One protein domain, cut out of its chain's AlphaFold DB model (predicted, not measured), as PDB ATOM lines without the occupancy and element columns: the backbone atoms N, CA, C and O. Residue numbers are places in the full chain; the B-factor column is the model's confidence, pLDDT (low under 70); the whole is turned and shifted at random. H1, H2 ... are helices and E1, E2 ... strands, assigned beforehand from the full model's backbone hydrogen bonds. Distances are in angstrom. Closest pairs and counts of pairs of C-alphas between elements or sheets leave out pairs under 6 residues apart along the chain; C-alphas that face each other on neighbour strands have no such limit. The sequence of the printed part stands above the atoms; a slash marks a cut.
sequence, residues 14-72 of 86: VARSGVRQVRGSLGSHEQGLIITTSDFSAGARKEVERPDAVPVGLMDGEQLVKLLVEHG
ATOM      1  N   VAL A  14     -28.509  22.868  28.413       85.25
ATOM      2  CA  VAL A  14     -29.370  21.747  28.012       85.25
ATOM      3  C   VAL A  14     -28.632  20.909  26.967       85.25
ATOM      4  O   VAL A  14     -28.202  21.412  25.923       85.25
ATOM      5  N   ALA A  15     -28.463  19.627  27.276       90.44
ATOM      6  CA  ALA A  15     -27.758  18.657  26.451       90.44
ATOM      7  C   ALA A  15     -28.653  18.087  25.343       90.44
ATOM      8  O   ALA A  15     -29.886  18.140  25.397       90.44
ATOM      9  N   ARG A  16     -28.021  17.436  24.363       92.31
ATOM     10  CA  ARG A  16     -28.708  16.711  23.277       92.31
ATOM     11  C   ARG A  16     -29.799  15.747  23.769       92.31
ATOM     12  O   ARG A  16     -30.817  15.573  23.101       92.31
ATOM     13  N   SER A  17     -29.579  15.087  24.906       92.00
ATOM     14  CA  SER A  17     -30.529  14.130  25.488       92.00
ATOM     15  C   SER A  17     -31.870  14.777  25.844       92.00
ATOM     16  O   SER A  17     -32.905  14.181  25.559       92.00
ATOM     17  N   GLY A  18     -31.861  16.006  26.371       92.69
ATOM     18  CA  GLY A  18     -33.081  16.747  26.700       92.69
ATOM     19  C   GLY A  18     -33.943  17.020  25.465       92.69
ATOM     20  O   GLY A  18     -35.143  16.759  25.477       92.69
ATOM     21  N   VAL A  19     -33.319  17.431  24.354       94.81
ATOM     22  CA  VAL A  19     -34.020  17.648  23.073       94.81
ATOM     23  C   VAL A  19     -34.692  16.366  22.578       94.81
ATOM     24  O   VAL A  19     -35.846  16.384  22.156       94.81
ATOM     25  N   ARG A  20     -33.985  15.232  22.645       94.25
ATOM     26  CA  ARG A  20     -34.524  13.935  22.211       94.25
ATOM     27  C   ARG A  20     -35.687  13.468  23.069       94.25
ATOM     28  O   ARG A  20     -36.632  12.909  22.522       94.25
ATOM     29  N   GLN A  21     -35.615  13.693  24.379       94.44
ATOM     30  CA  GLN A  21     -36.686  13.336  25.301       94.44
ATOM     31  C   GLN A  21     -37.965  14.113  24.986       94.44
ATOM     32  O   GLN A  21     -39.010  13.495  24.814       94.44
ATOM     33  N   VAL A  22     -37.865  15.437  24.832       94.12
ATOM     34  CA  VAL A  22     -39.006  16.286  24.456       94.12
ATOM     35  C   VAL A  22     -39.561  15.868  23.100       94.12
ATOM     36  O   VAL A  22     -40.760  15.683  22.949       94.12
ATOM     37  N   ARG A  23     -38.699  15.637  22.107       93.12
ATOM     38  CA  ARG A  23     -39.153  15.184  20.788       93.12
ATOM     39  C   ARG A  23     -39.871  13.833  20.851       93.12
ATOM     40  O   ARG A  23     -40.845  13.632  20.139       93.12
ATOM     41  N   GLY A  24     -39.388  12.917  21.689       93.12
ATOM     42  CA  GLY A  24     -39.978  11.593  21.876       93.12
ATOM     43  C   GLY A  24     -41.349  11.607  22.554       93.12
ATOM     44  O   GLY A  24     -42.070  10.622  22.432       93.12
ATOM     45  N   SER A  25     -41.719  12.694  23.242       94.62
ATOM     46  CA  SER A  25     -43.055  12.856  23.824       94.62
ATOM     47  C   SER A  25     -44.068  13.511  22.885       94.62
ATOM     48  O   SER A  25     -45.239  13.564  23.242       94.62
ATOM     49  N   LEU A  26     -43.638  14.022  21.725       94.94
ATOM     50  CA  LEU A  26     -44.512  14.693  20.763       94.94
ATOM     51  C   LEU A  26     -45.107  13.692  19.764       94.94
ATOM     52  O   LEU A  26     -44.406  12.850  19.198       94.94
ATOM     53  N   GLY A  27     -46.408  13.814  19.525       90.88
ATOM     54  CA  GLY A  27     -47.161  13.075  18.522       90.88
ATOM     55  C   GLY A  27     -46.947  13.580  17.092       90.88
ATOM     56  O   GLY A  27     -46.276  14.577  16.820       90.88
ATOM     57  N   SER A  28     -47.559  12.878  16.134       83.19
ATOM     58  CA  SER A  28     -47.571  13.328  14.737       83.19
ATOM     59  C   SER A  28     -48.353  14.638  14.620       83.19
ATOM     60  O   SER A  28     -49.495  14.694  15.067       83.19
ATOM     61  N   HIS A  29     -47.768  15.641  13.958       86.50
ATOM     62  CA  HIS A  29     -48.287  17.016  13.799       86.50
ATOM     63  C   HIS A  29     -48.166  17.934  15.027       86.50
ATOM     64  O   HIS A  29     -48.619  19.075  14.963       86.50
ATOM     65  N   GLU A  30     -47.534  17.495  16.116       92.38
ATOM     66  CA  GLU A  30     -47.224  18.382  17.241       92.38
ATOM     67  C   GLU A  30     -45.906  19.138  17.020       92.38
ATOM     68  O   GLU A  30     -45.069  18.755  16.202       92.38
ATOM     69  N   GLN A  31     -45.720  20.235  17.753       94.19
ATOM     70  CA  GLN A  31     -44.470  20.992  17.810       94.19
ATOM     71  C   GLN A  31     -44.112  21.244  19.273       94.19
ATOM     72  O   GLN A  31     -44.997  21.418  20.110       94.19
ATOM     73  N   GLY A  32     -42.818  21.260  19.581       94.50
ATOM     74  CA  GLY A  32     -42.314  21.527  20.926       94.50
ATOM     75  C   GLY A  32     -41.624  22.880  21.038       94.50
ATOM     76  O   GLY A  32     -41.099  23.411  20.061       94.50
ATOM     77  N   LEU A  33     -41.546  23.399  22.258       96.88
ATOM     78  CA  LEU A  33     -40.671  24.508  22.627       96.88
ATOM     79  C   LEU A  33     -39.963  24.134  23.928       96.88
ATOM     80  O   LEU A  33     -40.618  23.785  24.908       96.88
ATOM     81  N   ILE A  34     -38.635  24.195  23.935       96.50
ATOM     82  CA  ILE A  34     -37.845  24.019  25.155       96.50
ATOM     83  C   ILE A  34     -37.448  25.397  25.657       96.50
ATOM     84  O   ILE A  34     -36.788  26.146  24.941       96.50
ATOM     85  N   ILE A  35     -37.831  25.695  26.896       96.12
ATOM     86  CA  ILE A  35     -37.460  26.915  27.609       96.12
ATOM     87  C   ILE A  35     -36.503  26.523  28.737       96.12
ATOM     88  O   ILE A  35     -36.762  25.559  29.460       96.12
ATOM     89  N   THR A  36     -35.398  27.246  28.896       94.12
ATOM     90  CA  THR A  36     -34.454  27.055  30.007       94.12
ATOM     91  C   THR A  36     -34.020  28.403  30.574       94.12
ATOM     92  O   THR A  36     -34.028  29.410  29.876       94.12
ATOM     93  N   THR A  37     -33.625  28.425  31.845       91.75
ATOM     94  CA  THR A  37     -32.985  29.590  32.477       91.75
ATOM     95  C   THR A  37     -31.477  29.656  32.207       91.75
ATOM     96  O   THR A  37     -30.834  30.628  32.594       91.75
ATOM     97  N   SER A  38     -30.910  28.635  31.556       91.00
ATOM     98  CA  SER A  38     -29.518  28.591  31.097       91.00
ATOM     99  C   SER A  38     -29.416  28.708  29.566       91.00
ATOM    100  O   SER A  38     -30.304  29.261  28.923       91.00
ATOM    101  N   ASP A  39     -28.325  28.215  28.978       93.62
ATOM    102  CA  ASP A  39     -28.123  28.148  27.526       93.62
ATOM    103  C   ASP A  39     -28.291  26.698  27.013       93.62
ATOM    104  O   ASP A  39     -28.392  25.731  27.775       93.62
ATOM    105  N   PHE A  40     -28.303  26.523  25.698       93.88
ATOM    106  CA  PHE A  40     -28.257  25.243  25.010       93.88
ATOM    107  C   PHE A  40     -26.845  24.927  24.548       93.88
ATOM    108  O   PHE A  40     -26.166  25.727  23.904       93.88
ATOM    109  N   SER A  41     -26.441  23.687  24.778       93.75
ATOM    110  CA  SER A  41     -25.221  23.155  24.189       93.75
ATOM    111  C   SER A  41     -25.237  23.196  22.653       93.75
ATOM    112  O   SER A  41     -26.284  23.100  22.004       93.75
ATOM    113  N   ALA A  42     -24.051  23.227  22.040       92.31
ATOM    114  CA  ALA A  42     -23.924  23.102  20.587       92.31
ATOM    115  C   ALA A  42     -24.510  21.775  20.059       92.31
ATOM    116  O   ALA A  42     -25.001  21.721  18.931       92.31
ATOM    117  N   GLY A  43     -24.472  20.700  20.856       92.44
ATOM    118  CA  GLY A  43     -25.087  19.424  20.505       92.44
ATOM    119  C   GLY A  43     -26.613  19.478  20.521       92.44
ATOM    120  O   GLY A  43     -27.225  18.919  19.613       92.44
ATOM    121  N   ALA A  44     -27.218  20.186  21.480       93.56
ATOM    122  CA  ALA A  44     -28.659  20.435  21.507       93.56
ATOM    123  C   ALA A  44     -29.122  21.307  20.331       93.56
ATOM    124  O   ALA A  44     -30.070  20.927  19.643       93.56
ATOM    125  N   ARG A  45     -28.414  22.408  20.037       94.94
ATOM    126  CA  ARG A  45     -28.713  23.279  18.881       94.94
ATOM    127  C   ARG A  45     -28.660  22.494  17.559       94.94
ATOM    128  O   ARG A  45     -29.596  22.537  16.773       94.94
ATOM    129  N   LYS A  46     -27.645  21.645  17.370       94.88
ATOM    130  CA  LYS A  46     -27.572  20.744  16.200       94.88
ATOM    131  C   LYS A  46     -28.662  19.667  16.170       94.88
ATOM    132  O   LYS A  46     -29.003  19.164  15.107       94.88
ATOM    133  N   GLU A  47     -29.162  19.225  17.323       94.06
ATOM    134  CA  GLU A  47     -30.182  18.170  17.391       94.06
ATOM    135  C   GLU A  47     -31.576  18.685  17.010       94.06
ATOM    136  O   GLU A  47     -32.356  17.926  16.420       94.06
ATOM    137  N   VAL A  48     -31.893  19.954  17.307       94.75
ATOM    138  CA  VAL A  48     -33.160  20.568  16.871       94.75
ATOM    139  C   VAL A  48     -33.214  20.794  15.362       94.75
ATOM    140  O   VAL A  48     -34.274  20.606  14.779       94.75
ATOM    141  N   GLU A  49     -32.072  21.054  14.721       94.56
ATOM    142  CA  GLU A  49     -31.939  21.238  13.264       94.56
ATOM    143  C   GLU A  49     -32.028  19.935  12.450       94.56
ATOM    144  O   GLU A  49     -31.937  19.956  11.222       94.56
ATOM    145  N   ARG A  50     -32.164  18.774  13.106       93.19
ATOM    146  CA  ARG A  50     -32.157  17.479  12.416       93.19
ATOM    147  C   ARG A  50     -33.315  17.399  11.403       93.19
ATOM    148  O   ARG A  50     -34.465  17.550  11.823       93.19
ATOM    149  N   PRO A  51     -33.040  17.099  10.118       90.12
ATOM    150  CA  PRO A  51     -34.083  16.969   9.106       90.12
ATOM    151  C   PRO A  51     -35.045  15.830   9.457       90.12
ATOM    152  O   PRO A  51     -34.678  14.888  10.168       90.12
ATOM    153  N   ASP A  52     -36.284  15.951   8.977       88.50
ATOM    154  CA  ASP A  52     -37.362  14.962   9.132       88.50
ATOM    155  C   ASP A  52     -37.716  14.619  10.589       88.50
ATOM    156  O   ASP A  52     -38.322  13.589  10.890       88.50
ATOM    157  N   ALA A  53     -37.325  15.481  11.526       89.69
ATOM    158  CA  ALA A  53     -37.641  15.346  12.933       89.69
ATOM    159  C   ALA A  53     -38.758  16.320  13.327       89.69
ATOM    160  O   ALA A  53     -38.867  17.407  12.764       89.69
ATOM    161  N   VAL A  54     -39.568  15.942  14.324       92.75
ATOM    162  CA  VAL A  54     -40.625  16.821  14.847       92.75
ATOM    163  C   VAL A  54     -40.014  18.177  15.253       92.75
ATOM    164  O   VAL A  54     -38.997  18.168  15.971       92.75
ATOM    165  N   PRO A  55     -40.583  19.315  14.794       93.19
ATOM    166  CA  PRO A  55     -40.053  20.641  15.089       93.19
ATOM    167  C   PRO A  55     -40.029  20.917  16.591       93.19
ATOM    168  O   PRO A  55     -41.034  20.755  17.285       93.19
ATOM    169  N   VAL A  56     -38.871  21.351  17.084       95.75
ATOM    170  CA  VAL A  56     -38.687  21.786  18.470       95.75
ATOM    171  C   VAL A  56     -37.956  23.122  18.454       95.75
ATOM    172  O   VAL A  56     -36.799  23.187  18.041       95.75
ATOM    173  N   GLY A  57     -38.638  24.180  18.883       96.31
ATOM    174  CA  GLY A  57     -38.034  25.488  19.114       96.31
ATOM    175  C   GLY A  57     -37.207  25.506  20.396       96.31
ATOM    176  O   GLY A  57     -37.454  24.728  21.322       96.31
ATOM    177  N   LEU A  58     -36.240  26.418  20.459       97.12
ATOM    178  CA  LEU A  58     -35.418  26.668  21.641       97.12
ATOM    179  C   LEU A  58     -35.615  28.116  22.096       97.12
ATOM    180  O   LEU A  58     -35.610  29.021  21.263       97.12
ATOM    181  N   MET A  59     -35.769  28.310  23.404       97.38
ATOM    182  CA  MET A  59     -35.773  29.610  24.066       97.38
ATOM    183  C   MET A  59     -34.828  29.556  25.264       97.38
ATOM    184  O   MET A  59     -35.076  28.831  26.230       97.38
ATOM    185  N   ASP A  60     -33.710  30.267  25.171       96.50
ATOM    186  CA  ASP A  60     -32.747  30.367  26.269       96.50
ATOM    187  C   ASP A  60     -33.150  31.450  27.283       96.50
ATOM    188  O   ASP A  60     -34.154  32.155  27.121       96.50
ATOM    189  N   GLY A  61     -32.375  31.558  28.364       95.56
ATOM    190  CA  GLY A  61     -32.667  32.491  29.447       95.56
ATOM    191  C   GLY A  61     -32.676  33.958  29.008       95.56
ATOM    192  O   GLY A  61     -33.488  34.732  29.509       95.56
ATOM    193  N   GLU A  62     -31.828  34.346  28.051       96.94
ATOM    194  CA  GLU A  62     -31.784  35.724  27.544       96.94
ATOM    195  C   GLU A  62     -33.052  36.046  26.747       96.94
ATOM    196  O   GLU A  62     -33.697  37.072  26.978       96.94
ATOM    197  N   GLN A  63     -33.460  35.136  25.859       97.50
ATOM    198  CA  GLN A  63     -34.703  35.264  25.100       97.50
ATOM    199  C   GLN A  63     -35.931  35.287  26.019       97.50
ATOM    200  O   GLN A  63     -36.835  36.098  25.813       97.50
ATOM    201  N   LEU A  64     -35.950  34.436  27.051       96.50
ATOM    202  CA  LEU A  64     -37.020  34.408  28.044       96.50
ATOM    203  C   LEU A  64     -37.106  35.735  28.806       96.50
ATOM    204  O   LEU A  64     -38.178  36.333  28.865       96.50
ATOM    205  N   VAL A  65     -35.990  36.225  29.354       96.38
ATOM    206  CA  VAL A  65     -35.952  37.497  30.094       96.38
ATOM    207  C   VAL A  65     -36.391  38.654  29.208       96.38
ATOM    208  O   VAL A  65     -37.164  39.499  29.655       96.38
ATOM    209  N   LYS A  66     -35.971  38.679  27.940       96.94
ATOM    210  CA  LYS A  66     -36.413  39.705  26.993       96.94
ATOM    211  C   LYS A  66     -37.937  39.742  26.854       96.94
ATOM    212  O   LYS A  66     -38.508  40.826  26.914       96.94
ATOM    213  N   LEU A  67     -38.591  38.585  26.731       97.00
ATOM    214  CA  LEU A  67     -40.055  38.503  26.661       97.00
ATOM    215  C   LEU A  67     -40.725  38.928  27.970       97.00
ATOM    216  O   LEU A  67     -41.737  39.627  27.943       97.00
ATOM    217  N   LEU A  68     -40.156  38.546  29.117       96.31
ATOM    218  CA  LEU A  68     -40.664  38.978  30.420       96.31
ATOM    219  C   LEU A  68     -40.614  40.506  30.551       96.31
ATOM    220  O   LEU A  68     -41.601  41.116  30.953       96.31
ATOM    221  N   VAL A  69     -39.506  41.135  30.147       96.00
ATOM    222  CA  VAL A  69     -39.343  42.599  30.142       96.00
ATOM    223  C   VAL A  69     -40.300  43.269  29.159       96.00
ATOM    224  O   VAL A  69     -40.941  44.258  29.517       96.00
ATOM    225  N   GLU A  70     -40.414  42.740  27.939       96.38
ATOM    226  CA  GLU A  70     -41.297  43.272  26.895       96.38
ATOM    227  C   GLU A  70     -42.761  43.298  27.345       96.38
ATOM    228  O   GLU A  70     -43.462  44.287  27.127       96.38
ATOM    229  N   HIS A  71     -43.205  42.247  28.035       96.75
ATOM    230  CA  HIS A  71     -44.581  42.113  28.505       96.75
ATOM    231  C   HIS A  71     -44.805  42.563  29.958       96.75
ATOM    232  O   HIS A  71     -45.931  42.482  30.445       96.75
ATOM    233  N   GLY A  72     -43.771  43.045  30.656       94.62
ATOM    234  CA  GLY A  72     -43.869  43.491  32.052       94.62
ATOM    235  C   GLY A  72     -44.222  42.376  33.045       94.62
ATOM    236  O   GLY A  72     -44.888  42.623  34.047       94.62
TER     237      GLY A  72
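What this domain is: This is residues 14 to 72 of the 86 residues of the protein "Restriction endonuclease" of Persicimonas caeni (UniProt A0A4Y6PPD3). Picture a small, two-stranded parallel ribbon, E1 beside E2, with two short helices, H1 and H2, side by side over one of its faces and a third helix, H3, leading away from the strands' C-terminal ends; residues 66 to 72, of which 66 to 71 belong to H3, stand free and stick out. The printed part has 59 residues, with three named helices and two named strands in the order H1, E1, H2, E2, H3, and its class is mixed, helices and strands. E1, H2 and E2 make a strand-helix-strand unit, two parallel neighbour strands with a helix between them, and its crossover is right-handed. The whole is only just compact, close to loose, with a radius of gyration of the C-alphas of 12.2 A and spans of 36 by 24 by 17 A.

How they stand to each other: Begin at the sheet, where E1, residues 32 to 35, and E2, residues 56 to 59, are parallel neighbours with 20 degrees between their directions. Look at C-alphas 32 and 56, which face each other at 4.4 A; nearby, N 57 and O 32 are within hydrogen-bond range at 2.8 A, as are N 34 and O 57 at 2.9 A. Go next to H1, residues 16 to 24, whose closest C-alpha to E1 is that of Arg 23, 7.1 A from that of Gly 32. H1 touches H2, residues 42 to 48, and the closest C-alphas are those of Arg 16 and Ala 44, 4.1 A apart. These two helices run the same way at a shallow tilt of 13 degrees. The closest C-alphas of H2 and E2 are those of Val 48 and Val 56, 5.9 A apart. H3, residues 61 to 71, is apart from both H1 and H2; its closest C-alpha to E1 is that of Leu 64, 7.5 A from that of Ile 35. In H1, H2 and H3 every O i to N i+4 pair is within hydrogen-bond range.

Where its parts are: Find C-alpha 32 at (-42.314, 21.527, 20.926), where E1 begins; the strand runs 9.9 A to C-alpha 35, and E2 runs 10.1 A from C-alpha 56 to C-alpha 59. H1 starts at C-alpha 16, at (-28.708, 16.711, 23.277), and covers 12.5 A, while H2 covers 10.3 A from C-alpha 42 to C-alpha 48. H3, the longest helix, spans 15.3 A and ends at C-alpha 71, at (-44.581, 42.113, 28.505).

The domain as a whole: The two C-alphas farthest apart are those of Asp 52 and Gly 72, at 37.2 A. The printed part runs from residue 14 to residue 72 and has no cut. The link from E2 to H3 is tight, with 1 residue between them; the links H1 to E1, E1 to H2 and H2 to E2 are short. The mean pLDDT of the printed part is 93.8, and no printed residue is under 70.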